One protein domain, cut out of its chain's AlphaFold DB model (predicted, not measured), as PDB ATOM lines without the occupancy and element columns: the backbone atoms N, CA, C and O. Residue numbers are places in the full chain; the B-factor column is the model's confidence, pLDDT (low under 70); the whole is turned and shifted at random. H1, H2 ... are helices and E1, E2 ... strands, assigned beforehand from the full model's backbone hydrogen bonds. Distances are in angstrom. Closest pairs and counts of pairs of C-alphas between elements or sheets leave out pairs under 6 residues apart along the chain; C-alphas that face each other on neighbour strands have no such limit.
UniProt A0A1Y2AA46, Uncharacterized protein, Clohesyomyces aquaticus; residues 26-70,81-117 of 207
ATOM      1  N   PHE A  26     277.363 104.018 398.993       72.19
ATOM      2  CA  PHE A  26     276.576 103.535 400.110       72.19
ATOM      3  C   PHE A  26     275.360 104.444 400.277       72.19
ATOM      4  O   PHE A  26     275.511 105.656 400.472       72.19
ATOM      5  N   THR A  27     274.175 103.846 400.202       74.81
ATOM      6  CA  THR A  27     272.909 104.530 400.461       74.81
ATOM      7  C   THR A  27     272.439 104.212 401.876       74.81
ATOM      8  O   THR A  27     272.287 103.046 402.235       74.81
ATOM      9  N   LEU A  28     272.209 105.249 402.682       77.31
ATOM     10  CA  LEU A  28     271.653 105.148 404.028       77.31
ATOM     11  C   LEU A  28     270.323 105.890 404.099       77.31
ATOM     12  O   LEU A  28     270.292 107.118 404.046       77.31
ATOM     13  N   ASP A  29     269.250 105.136 404.304       81.19
ATOM     14  CA  ASP A  29     267.909 105.676 404.496       81.19
ATOM     15  C   ASP A  29     267.534 105.634 405.981       81.19
ATOM     16  O   ASP A  29     267.376 104.567 406.577       81.19
ATOM     17  N   VAL A  30     267.381 106.806 406.595       79.81
ATOM     18  CA  VAL A  30     266.981 106.956 407.997       79.81
ATOM     19  C   VAL A  30     265.548 107.467 408.049       79.81
ATOM     20  O   VAL A  30     265.279 108.610 407.689       79.81
ATOM     21  N   ASN A  31     264.634 106.639 408.553       83.12
ATOM     22  CA  ASN A  31     263.253 107.031 408.831       83.12
ATOM     23  C   ASN A  31     263.064 107.164 410.344       83.12
ATOM     24  O   ASN A  31     263.199 106.185 411.077       83.12
ATOM     25  N   SER A  32     262.750 108.367 410.817       82.06
ATOM     26  CA  SER A  32     262.537 108.653 412.235       82.06
ATOM     27  C   SER A  32     261.185 109.317 412.455       82.06
ATOM     28  O   SER A  32     260.818 110.260 411.757       82.06
ATOM     29  N   ALA A  33     260.435 108.832 413.444       85.06
ATOM     30  CA  ALA A  33     259.156 109.403 413.837       85.06
ATOM     31  C   ALA A  33     259.118 109.598 415.354       85.06
ATOM     32  O   ALA A  33     259.285 108.645 416.114       85.06
ATOM     33  N   LEU A  34     258.866 110.828 415.801       84.56
ATOM     34  CA  LEU A  34     258.709 111.157 417.217       84.56
ATOM     35  C   LEU A  34     257.248 111.490 417.520       84.56
ATOM     36  O   LEU A  34     256.658 112.351 416.873       84.56
ATOM     37  N   GLN A  35     256.663 110.854 418.535       87.56
ATOM     38  CA  GLN A  35     255.337 111.217 419.035       87.56
ATOM     39  C   GLN A  35     255.457 111.913 420.391       87.56
ATOM     40  O   GLN A  35     255.972 111.338 421.346       87.56
ATOM     41  N   ILE A  36     254.928 113.130 420.491       82.88
ATOM     42  CA  ILE A  36     254.896 113.910 421.729       82.88
ATOM     43  C   ILE A  36     253.450 113.995 422.204       82.88
ATOM     44  O   ILE A  36     252.580 114.469 421.476       82.88
ATOM     45  N   ARG A  37     253.181 113.547 423.434       84.00
ATOM     46  CA  ARG A  37     251.873 113.701 424.086       84.00
ATOM     47  C   ARG A  37     251.974 114.760 425.172       84.00
ATOM     48  O   ARG A  37     252.800 114.636 426.072       84.00
ATOM     49  N   GLY A  38     251.141 115.791 425.098       81.62
ATOM     50  CA  GLY A  38     251.189 116.913 426.032       81.62
ATOM     51  C   GLY A  38     249.931 117.771 425.999       81.62
ATOM     52  O   GLY A  38     249.161 117.723 425.045       81.62
ATOM     53  N   ASN A  39     249.715 118.541 427.064       83.56
ATOM     54  CA  ASN A  39     248.658 119.545 427.142       83.56
ATOM     55  C   ASN A  39     249.279 120.868 427.605       83.56
ATOM     56  O   ASN A  39     249.903 120.919 428.672       83.56
ATOM     57  N   GLY A  40     249.147 121.914 426.793       80.06
ATOM     58  CA  GLY A  40     249.832 123.184 427.026       80.06
ATOM     59  C   GLY A  40     251.356 123.072 426.924       80.06
ATOM     60  O   GLY A  40     252.067 123.795 427.628       80.06
ATOM     61  N   SER A  41     251.873 122.123 426.133       80.06
ATOM     62  CA  SER A  41     253.312 121.975 425.908       80.06
ATOM     63  C   SER A  41     253.778 122.911 424.799       80.06
ATOM     64  O   SER A  41     253.087 123.109 423.800       80.06
ATOM     65  N   ILE A  42     254.979 123.463 424.961       77.19
ATOM     66  CA  ILE A  42     255.633 124.262 423.928       77.19
ATOM     67  C   ILE A  42     256.744 123.406 423.335       77.19
ATOM     68  O   ILE A  42     257.621 122.942 424.065       77.19
ATOM     69  N   ILE A  43     256.671 123.163 422.032       79.81
ATOM     70  CA  ILE A  43     257.583 122.284 421.308       79.81
ATOM     71  C   ILE A  43     258.232 123.122 420.221       79.81
ATOM     72  O   ILE A  43     257.569 123.581 419.288       79.81
ATOM     73  N   GLY A  44     259.531 123.344 420.370       77.12
ATOM     74  CA  GLY A  44     260.299 124.044 419.359       77.12
ATOM     75  C   GLY A  44     261.002 123.112 418.424       77.12
ATOM     76  O   GLY A  44     261.504 122.063 418.820       77.12
ATOM     77  N   PHE A  45     261.104 123.598 417.202       74.50
ATOM     78  CA  PHE A  45     261.958 123.033 416.188       74.50
ATOM     79  C   PHE A  45     262.968 124.117 415.835       74.50
ATOM     80  O   PHE A  45     262.606 125.244 415.487       74.50
ATOM     81  N   THR A  46     264.246 123.810 416.020       71.62
ATOM     82  CA  THR A  46     265.308 124.618 415.438       71.62
ATOM     83  C   THR A  46     265.490 124.145 413.999       71.62
ATOM     84  O   THR A  46     265.543 122.936 413.765       71.62
ATOM     85  N   PRO A  47     265.549 125.059 413.015       68.62
ATOM     86  CA  PRO A  47     265.899 124.668 411.662       68.62
ATOM     87  C   PRO A  47     267.290 124.039 411.708       68.62
ATOM     88  O   PRO A  47     268.254 124.672 412.137       68.62
ATOM     89  N   VAL A  48     267.375 122.770 411.323       76.69
ATOM     90  CA  VAL A  48     268.638 122.039 411.319       76.69
ATOM     91  C   VAL A  48     269.274 122.196 409.942       76.69
ATOM     92  O   VAL A  48     268.611 122.004 408.922       76.69
ATOM     93  N   ASN A  49     270.556 122.554 409.896       81.88
ATOM     94  CA  ASN A  49     271.297 122.630 408.645       81.88
ATOM     95  C   ASN A  49     271.588 121.210 408.137       81.88
ATOM     96  O   ASN A  49     272.373 120.474 408.734       81.88
ATOM     97  N   ALA A  50     270.973 120.827 407.015       76.56
ATOM     98  CA  ALA A  50     271.133 119.496 406.435       76.56
ATOM     99  C   ALA A  50     272.604 119.136 406.151       76.56
ATOM    100  O   ALA A  50     272.989 117.979 406.305       76.56
ATOM    101  N   ALA A  51     273.442 120.118 405.794       80.19
ATOM    102  CA  ALA A  51     274.863 119.887 405.544       80.19
ATOM    103  C   ALA A  51     275.628 119.509 406.825       80.19
ATOM    104  O   ALA A  51     276.516 118.658 406.783       80.19
ATOM    105  N   GLU A  52     275.274 120.108 407.963       84.31
ATOM    106  CA  GLU A  52     275.871 119.778 409.263       84.31
ATOM    107  C   GLU A  52     275.443 118.386 409.718       84.31
ATOM    108  O   GLU A  52     276.295 117.573 410.068       84.31
ATOM    109  N   VAL A  53     274.151 118.063 409.597       83.94
ATOM    110  CA  VAL A  53     273.628 116.724 409.916       83.94
ATOM    111  C   VAL A  53     274.303 115.659 409.063       83.94
ATOM    112  O   VAL A  53     274.727 114.630 409.590       83.94
ATOM    113  N   ALA A  54     274.440 115.895 407.757       79.81
ATOM    114  CA  ALA A  54     275.120 114.968 406.861       79.81
ATOM    115  C   ALA A  54     276.587 114.775 407.272       79.81
ATOM    116  O   ALA A  54     277.055 113.641 407.373       79.81
ATOM    117  N   ARG A  55     277.306 115.866 407.570       82.75
ATOM    118  CA  ARG A  55     278.709 115.816 407.999       82.75
ATOM    119  C   ARG A  55     278.886 115.047 409.306       82.75
ATOM    120  O   ARG A  55     279.767 114.190 409.381       82.75
ATOM    121  N   ASP A  56     278.052 115.321 410.303       85.69
ATOM    122  CA  ASP A  56     278.100 114.641 411.598       85.69
ATOM    123  C   ASP A  56     277.709 113.171 411.474       85.69
ATOM    124  O   ASP A  56     278.329 112.318 412.107       85.69
ATOM    125  N   THR A  57     276.741 112.846 410.617       82.25
ATOM    126  CA  THR A  57     276.354 111.457 410.340       82.25
ATOM    127  C   THR A  57     277.509 110.693 409.699       82.25
ATOM    128  O   THR A  57     277.882 109.630 410.187       82.25
ATOM    129  N   VAL A  58     278.143 111.248 408.659       80.56
ATOM    130  CA  VAL A  58     279.317 110.631 408.015       80.56
ATOM    131  C   VAL A  58     280.454 110.443 409.016       80.56
ATOM    132  O   VAL A  58     281.082 109.385 409.045       80.56
ATOM    133  N   ARG A  59     280.700 111.438 409.875       84.00
ATOM    134  CA  ARG A  59     281.712 111.341 410.928       84.00
ATOM    135  C   ARG A  59     281.409 110.203 411.904       84.00
ATOM    136  O   ARG A  59     282.293 109.389 412.151       84.00
ATOM    137  N   HIS A  60     280.183 110.104 412.413       84.00
ATOM    138  CA  HIS A  60     279.792 109.022 413.323       84.00
ATOM    139  C   HIS A  60     279.875 107.646 412.655       84.00
ATOM    140  O   HIS A  60     280.325 106.688 413.277       84.00
ATOM    141  N   LEU A  61     279.486 107.530 411.383       79.88
ATOM    142  CA  LEU A  61     279.614 106.288 410.615       79.88
ATOM    143  C   LEU A  61     281.081 105.876 410.412       79.88
ATOM    144  O   LEU A  61     281.410 104.690 410.438       79.88
ATOM    145  N   HIS A  62     281.974 106.853 410.255       78.94
ATOM    146  CA  HIS A  62     283.412 106.612 410.183       78.94
ATOM    147  C   HIS A  62     283.989 106.183 411.542       78.94
ATOM    148  O   HIS A  62     284.743 105.215 411.613       78.94
ATOM    149  N   GLU A  63     283.621 106.864 412.631       82.75
ATOM    150  CA  GLU A  63     284.072 106.545 413.997       82.75
ATOM    151  C   GLU A  63     283.551 105.185 414.490       82.75
ATOM    152  O   GLU A  63     284.264 104.461 415.181       82.75
ATOM    153  N   SER A  64     282.337 104.803 414.094       79.56
ATOM    154  CA  SER A  64     281.730 103.508 414.438       79.56
ATOM    155  C   SER A  64     282.282 102.327 413.633       79.56
ATOM    156  O   SER A  64     281.919 101.185 413.902       79.56
ATOM    157  N   GLY A  65     283.162 102.577 412.660       73.44
ATOM    158  CA  GLY A  65     283.823 101.531 411.882       73.44
ATOM    159  C   GLY A  65     282.956 100.891 410.795       73.44
ATOM    160  O   GLY A  65     283.474 100.090 410.026       73.44
ATOM    161  N   TYR A  66     281.683 101.274 410.647       68.12
ATOM    162  CA  TYR A  66     280.823 100.767 409.565       68.12
ATOM    163  C   TYR A  66     281.300 101.194 408.172       68.12
ATOM    164  O   TYR A  66     280.985 100.539 407.185       68.12
ATOM    165  N   LEU A  67     282.079 102.278 408.096       68.12
ATOM    166  CA  LEU A  67     282.734 102.736 406.870       68.12
ATOM    167  C   LEU A  67     284.215 102.338 406.785       68.12
ATOM    168  O   LEU A  67     284.925 102.882 405.937       68.12
ATOM    169  N   GLN A  68     284.707 101.425 407.636       65.00
ATOM    170  CA  GLN A  68     286.038 100.836 407.448       65.00
ATOM    171  C   GLN A  68     286.011  99.940 406.209       65.00
ATOM    172  O   GLN A  68     285.840  98.728 406.283       65.00
ATOM    173  N   ILE A  69     286.166 100.568 405.048       59.09
ATOM    174  CA  ILE A  69     286.523  99.882 403.815       59.09
ATOM    175  C   ILE A  69     287.890  99.257 404.076       59.09
ATOM    176  O   ILE A  69     288.831  99.957 404.460       59.09
ATOM    177  N   ASP A  70     287.977  97.942 403.897       59.34
ATOM    178  CA  ASP A  70     289.202  97.177 404.086       59.34
ATOM    179  C   ASP A  70     290.329  97.868 403.286       59.34
ATOM    180  O   ASP A  70     290.190  98.069 402.071       59.34
ATOM    181  N   GLN A  81     280.927 107.506 396.970       70.06
ATOM    182  CA  GLN A  81     279.848 108.477 397.030       70.06
ATOM    183  C   GLN A  81     278.832 107.976 398.062       70.06
ATOM    184  O   GLN A  81     278.388 106.835 397.989       70.06
ATOM    185  N   PHE A  82     278.498 108.801 399.051       73.50
ATOM    186  CA  PHE A  82     277.504 108.466 400.071       73.50
ATOM    187  C   PHE A  82     276.203 109.190 399.752       73.50
ATOM    188  O   PHE A  82     276.206 110.412 399.593       73.50
ATOM    189  N   GLN A  83     275.097 108.455 399.687       80.12
ATOM    190  CA  GLN A  83     273.762 109.034 399.606       80.12
ATOM    191  C   GLN A  83     273.054 108.789 400.937       80.12
ATOM    192  O   GLN A  83     272.805 107.651 401.309       80.12
ATOM    193  N   ILE A  84     272.753 109.851 401.683       79.19
ATOM    194  CA  ILE A  84     272.063 109.739 402.972       79.19
ATOM    195  C   ILE A  84     270.705 110.421 402.832       79.19
ATOM    196  O   ILE A  84     270.648 111.641 402.681       79.19
ATOM    197  N   ASN A  85     269.623 109.647 402.894       82.81
ATOM    198  CA  ASN A  85     268.264 110.174 402.893       82.81
ATOM    199  C   ASN A  85     267.711 110.114 404.320       82.81
ATOM    200  O   ASN A  85     267.581 109.040 404.902       82.81
ATOM    201  N   ILE A  86     267.381 111.267 404.902       80.81
ATOM    202  CA  ILE A  86     266.831 111.352 406.262       80.81
ATOM    203  C   ILE A  86     265.401 111.870 406.171       80.81
ATOM    204  O   ILE A  86     265.175 113.033 405.842       80.81
ATOM    205  N   ASN A  87     264.440 111.011 406.490       84.00
ATOM    206  CA  ASN A  87     263.042 111.370 406.649       84.00
ATOM    207  C   ASN A  87     262.716 111.412 408.143       84.00
ATOM    208  O   ASN A  87     262.710 110.382 408.821       84.00
ATOM    209  N   SER A  88     262.480 112.609 408.671       81.00
ATOM    210  CA  SER A  88     262.131 112.812 410.072       81.00
ATOM    211  C   SER A  88     260.775 113.498 410.202       81.00
ATOM    212  O   SER A  88     260.516 114.542 409.609       81.00
ATOM    213  N   GLY A  89     259.892 112.895 410.998       83.25
ATOM    214  CA  GLY A  89     258.554 113.404 411.277       83.25
ATOM    215  C   GLY A  89     258.294 113.511 412.774       83.25
ATOM    216  O   GLY A  89     258.757 112.688 413.564       83.25
ATOM    217  N   VAL A  90     257.516 114.514 413.182       83.75
ATOM    218  CA  VAL A  90     257.077 114.662 414.574       83.75
ATOM    219  C   VAL A  90     255.566 114.820 414.622       83.75
ATOM    220  O   VAL A  90     254.992 115.660 413.937       83.75
ATOM    221  N   THR A  91     254.914 114.004 415.442       87.00
ATOM    222  CA  THR A  91     253.473 114.060 415.696       87.00
ATOM    223  C   THR A  91     253.230 114.549 417.114       87.00
ATOM    224  O   THR A  91     253.678 113.928 418.076       87.00
ATOM    225  N   VAL A  92     252.483 115.640 417.260       86.38
ATOM    226  CA  VAL A  92     252.118 116.197 418.566       86.38
ATOM    227  C   VAL A  92     250.649 115.917 418.844       86.38
ATOM    228  O   VAL A  92     249.786 116.252 418.040       86.38
ATOM    229  N   ILE A  93     250.358 115.310 419.993       87.06
ATOM    230  CA  ILE A  93     249.009 114.924 420.404       87.06
ATOM    231  C   ILE A  93     248.653 115.607 421.724       87.06
ATOM    232  O   ILE A  93     249.355 115.470 422.727       87.06
ATOM    233  N   GLY A  94     247.504 116.282 421.725       87.19
ATOM    234  CA  GLY A  94     246.856 116.859 422.901       87.19
ATOM    235  C   GLY A  94     246.454 118.319 422.696       87.19
ATOM    236  O   GLY A  94     246.557 118.852 421.592       87.19
ATOM    237  N   ASN A  95     245.960 118.956 423.758       84.25
ATOM    238  CA  ASN A  95     245.310 120.264 423.670       84.25
ATOM    239  C   ASN A  95     246.293 121.408 423.928       84.25
ATOM    240  O   ASN A  95     247.232 121.267 424.706       84.25
ATOM    241  N   GLN A  96     246.057 122.558 423.291       83.62
ATOM    242  CA  GLN A  96     246.804 123.800 423.542       83.62
ATOM    243  C   GLN A  96     248.332 123.675 423.376       83.62
ATOM    244  O   GLN A  96     249.087 124.430 423.984       83.62
ATOM    245  N   ASN A  97     248.804 122.721 422.573       80.56
ATOM    246  CA  ASN A  97     250.224 122.615 422.268       80.56
ATOM    247  C   ASN A  97     250.618 123.705 421.271       80.56
ATOM    248  O   ASN A  97     249.908 123.935 420.292       80.56
ATOM    249  N   ILE A  98     251.754 124.355 421.510       76.50
ATOM    250  CA  ILE A  98     252.304 125.362 420.605       76.50
ATOM    251  C   ILE A  98     253.512 124.749 419.903       76.50
ATOM    252  O   ILE A  98     254.470 124.335 420.558       76.50
ATOM    253  N   VAL A  99     253.439 124.682 418.574       78.81
ATOM    254  CA  VAL A  99     254.462 124.125 417.685       78.81
ATOM    255  C   VAL A  99     254.939 125.233 416.757       78.81
ATOM    256  O   VAL A  99     254.122 125.852 416.079       78.81
ATOM    257  N   GLY A 100     256.246 125.489 416.709       74.50
ATOM    258  CA  GLY A 100     256.774 126.470 415.767       74.50
ATOM    259  C   GLY A 100     258.284 126.665 415.805       74.50
ATOM    260  O   GLY A 100     258.966 126.293 416.763       74.50
ATOM    261  N   ASN A 101     258.777 127.298 414.742       65.31
ATOM    262  CA  ASN A 101     260.129 127.835 414.667       65.31
ATOM    263  C   ASN A 101     260.137 129.166 415.428       65.31
ATOM    264  O   ASN A 101     259.379 130.072 415.086       65.31
ATOM    265  N   GLY A 102     260.956 129.284 416.473       59.06
ATOM    266  CA  GLY A 102     260.993 130.491 417.310       59.06
ATOM    267  C   GLY A 102     260.356 130.321 418.688       59.06
ATOM    268  O   GLY A 102     259.595 131.178 419.137       59.06
ATOM    269  N   LEU A 103     260.719 129.237 419.386       65.75
ATOM    270  CA  LEU A 103     260.453 129.042 420.819       65.75
ATOM    271  C   LEU A 103     260.720 130.296 421.653       65.75
ATOM    272  O   LEU A 103     260.000 130.531 422.614       65.75
ATOM    273  N   ASP A 104     261.717 131.096 421.276       66.75
ATOM    274  CA  ASP A 104     262.060 132.334 421.969       66.75
ATOM    275  C   ASP A 104     260.915 133.345 421.967       66.75
ATOM    276  O   ASP A 104     260.663 133.970 422.992       66.75
ATOM    277  N   GLU A 105     260.185 133.487 420.860       67.12
ATOM    278  CA  GLU A 105     259.059 134.421 420.775       67.12
ATOM    279  C   GLU A 105     257.848 133.895 421.550       67.12
ATOM    280  O   GLU A 105     257.203 134.649 422.274       67.12
ATOM    281  N   VAL A 106     257.583 132.587 421.498       65.38
ATOM    282  CA  VAL A 106     256.492 131.968 422.269       65.38
ATOM    283  C   VAL A 106     256.794 131.987 423.769       65.38
ATOM    284  O   VAL A 106     255.929 132.323 424.574       65.38
ATOM    285  N   ALA A 107     258.028 131.675 424.168       68.06
ATOM    286  CA  ALA A 107     258.480 131.763 425.550       68.06
ATOM    287  C   ALA A 107     258.453 133.215 426.046       68.06
ATOM    288  O   ALA A 107     258.029 133.470 427.176       68.06
ATOM    289  N   ARG A 108     258.834 134.175 425.193       71.38
ATOM    290  CA  ARG A 108     258.743 135.612 425.472       71.38
ATOM    291  C   ARG A 108     257.294 136.053 425.647       71.38
ATOM    292  O   ARG A 108     256.990 136.685 426.653       71.38
ATOM    293  N   GLN A 109     256.384 135.674 424.754       68.94
ATOM    294  CA  GLN A 109     254.957 135.980 424.881       68.94
ATOM    295  C   GLN A 109     254.337 135.328 426.118       68.94
ATOM    296  O   GLN A 109     253.622 135.997 426.860       68.94
ATOM    297  N   ALA A 110     254.662 134.065 426.408       68.31
ATOM    298  CA  ALA A 110     254.211 133.382 427.619       68.31
ATOM    299  C   ALA A 110     254.718 134.081 428.892       68.31
ATOM    300  O   ALA A 110     253.997 134.168 429.889       68.31
ATOM    301  N   ARG A 111     255.945 134.616 428.865       71.50
ATOM    302  CA  ARG A 111     256.511 135.405 429.962       71.50
ATOM    303  C   ARG A 111     255.816 136.758 430.106       71.50
ATOM    304  O   ARG A 111     255.385 137.080 431.206       71.50
ATOM    305  N   ILE A 112     255.615 137.487 429.007       73.44
ATOM    306  CA  ILE A 112     254.896 138.771 428.988       73.44
ATOM    307  C   ILE A 112     253.457 138.596 429.493       73.44
ATOM    308  O   ILE A 112     252.968 139.423 430.255       73.44
ATOM    309  N   GLN A 113     252.772 137.512 429.118       67.12
ATOM    310  CA  GLN A 113     251.417 137.216 429.593       67.12
ATOM    311  C   GLN A 113     251.375 136.892 431.095       67.12
ATOM    312  O   GLN A 113     250.438 137.312 431.776       67.12
ATOM    313  N   ARG A 114     252.397 136.206 431.637       68.44
ATOM    314  CA  ARG A 114     252.545 136.015 433.093       68.44
ATOM    315  C   ARG A 114     252.837 137.327 433.817       68.44
ATOM    316  O   ARG A 114     252.222 137.594 434.841       68.44
ATOM    317  N   GLU A 115     253.746 138.139 433.287       67.94
ATOM    318  CA  GLU A 115     254.143 139.419 433.888       67.94
ATOM    319  C   GLU A 115     253.005 140.450 433.854       67.94
ATOM    320  O   GLU A 115     252.862 141.239 434.781       67.94
ATOM    321  N   ARG A 116     252.133 140.403 432.838       64.88
ATOM    322  CA  ARG A 116     250.946 141.270 432.740       64.88
ATOM    323  C   ARG A 116     249.758 140.821 433.595       64.88
ATOM    324  O   ARG A 116     248.723 141.479 433.550       64.88
ATOM    325  N   GLY A 117     249.863 139.716 434.342       58.53
ATOM    326  CA  GLY A 117     248.791 139.243 435.226       58.53
ATOM    327  C   GLY A 117     247.474 138.896 434.514       58.53
ATOM    328  O   GLY A 117     246.449 138.756 435.168       58.53
TER     329      GLY A 117
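What this domain is: This is residues 26 to 70 and 81 to 117 of the 207 residues of an uncharacterized protein of Clohesyomyces aquaticus (UniProt A0A1Y2AA46). Two long parallel strands, E1 and E3, make a narrow ribbon that folds back at one end into the short parallel pair E2 and E4; H1 is near the other end, and H2 follows the short pair, residues 111 to 117 sticking out. The printed part has 82 residues with two named helices and four strands, E1 E2 H1 E3 E4 H2, class mixed. It is extended, with radius of gyration of the C-alphas 18.5 A, spanning 66 by 22 by 18 A.

How they stand to each other: Between E1, residues 26 to 37, and E3, residues 81 to 93, find N 30 and O 85, 2.8 A apart. Between E2, residues 42 to 44, and E4, residues 98 to 100, find N 43 and O 98, 2.9 A apart. The closest C-alphas of H1, residues 50 to 63, and E3 are Ala 54 and Ile 84, 7.2 A; those of H2, residues 103 to 115, and E2 are Leu 103 and Gly 44, 5.2 A. Every O i to N i+4 pair in H1 and H2 is within hydrogen-bond range.

Where its parts are: From C-alpha 26 at (276.576, 103.535, 400.110), E1 runs 35.9 A; E3 runs 39.2 A. H2 ends at C-alpha 115, (254.143, 139.419, 433.888).

The domain as a whole: Residues 71 to 80 are cut out, C-alphas 70 and 81 being 16.3 A apart. Twenty residues have pLDDT under 70, among them 101 to 107.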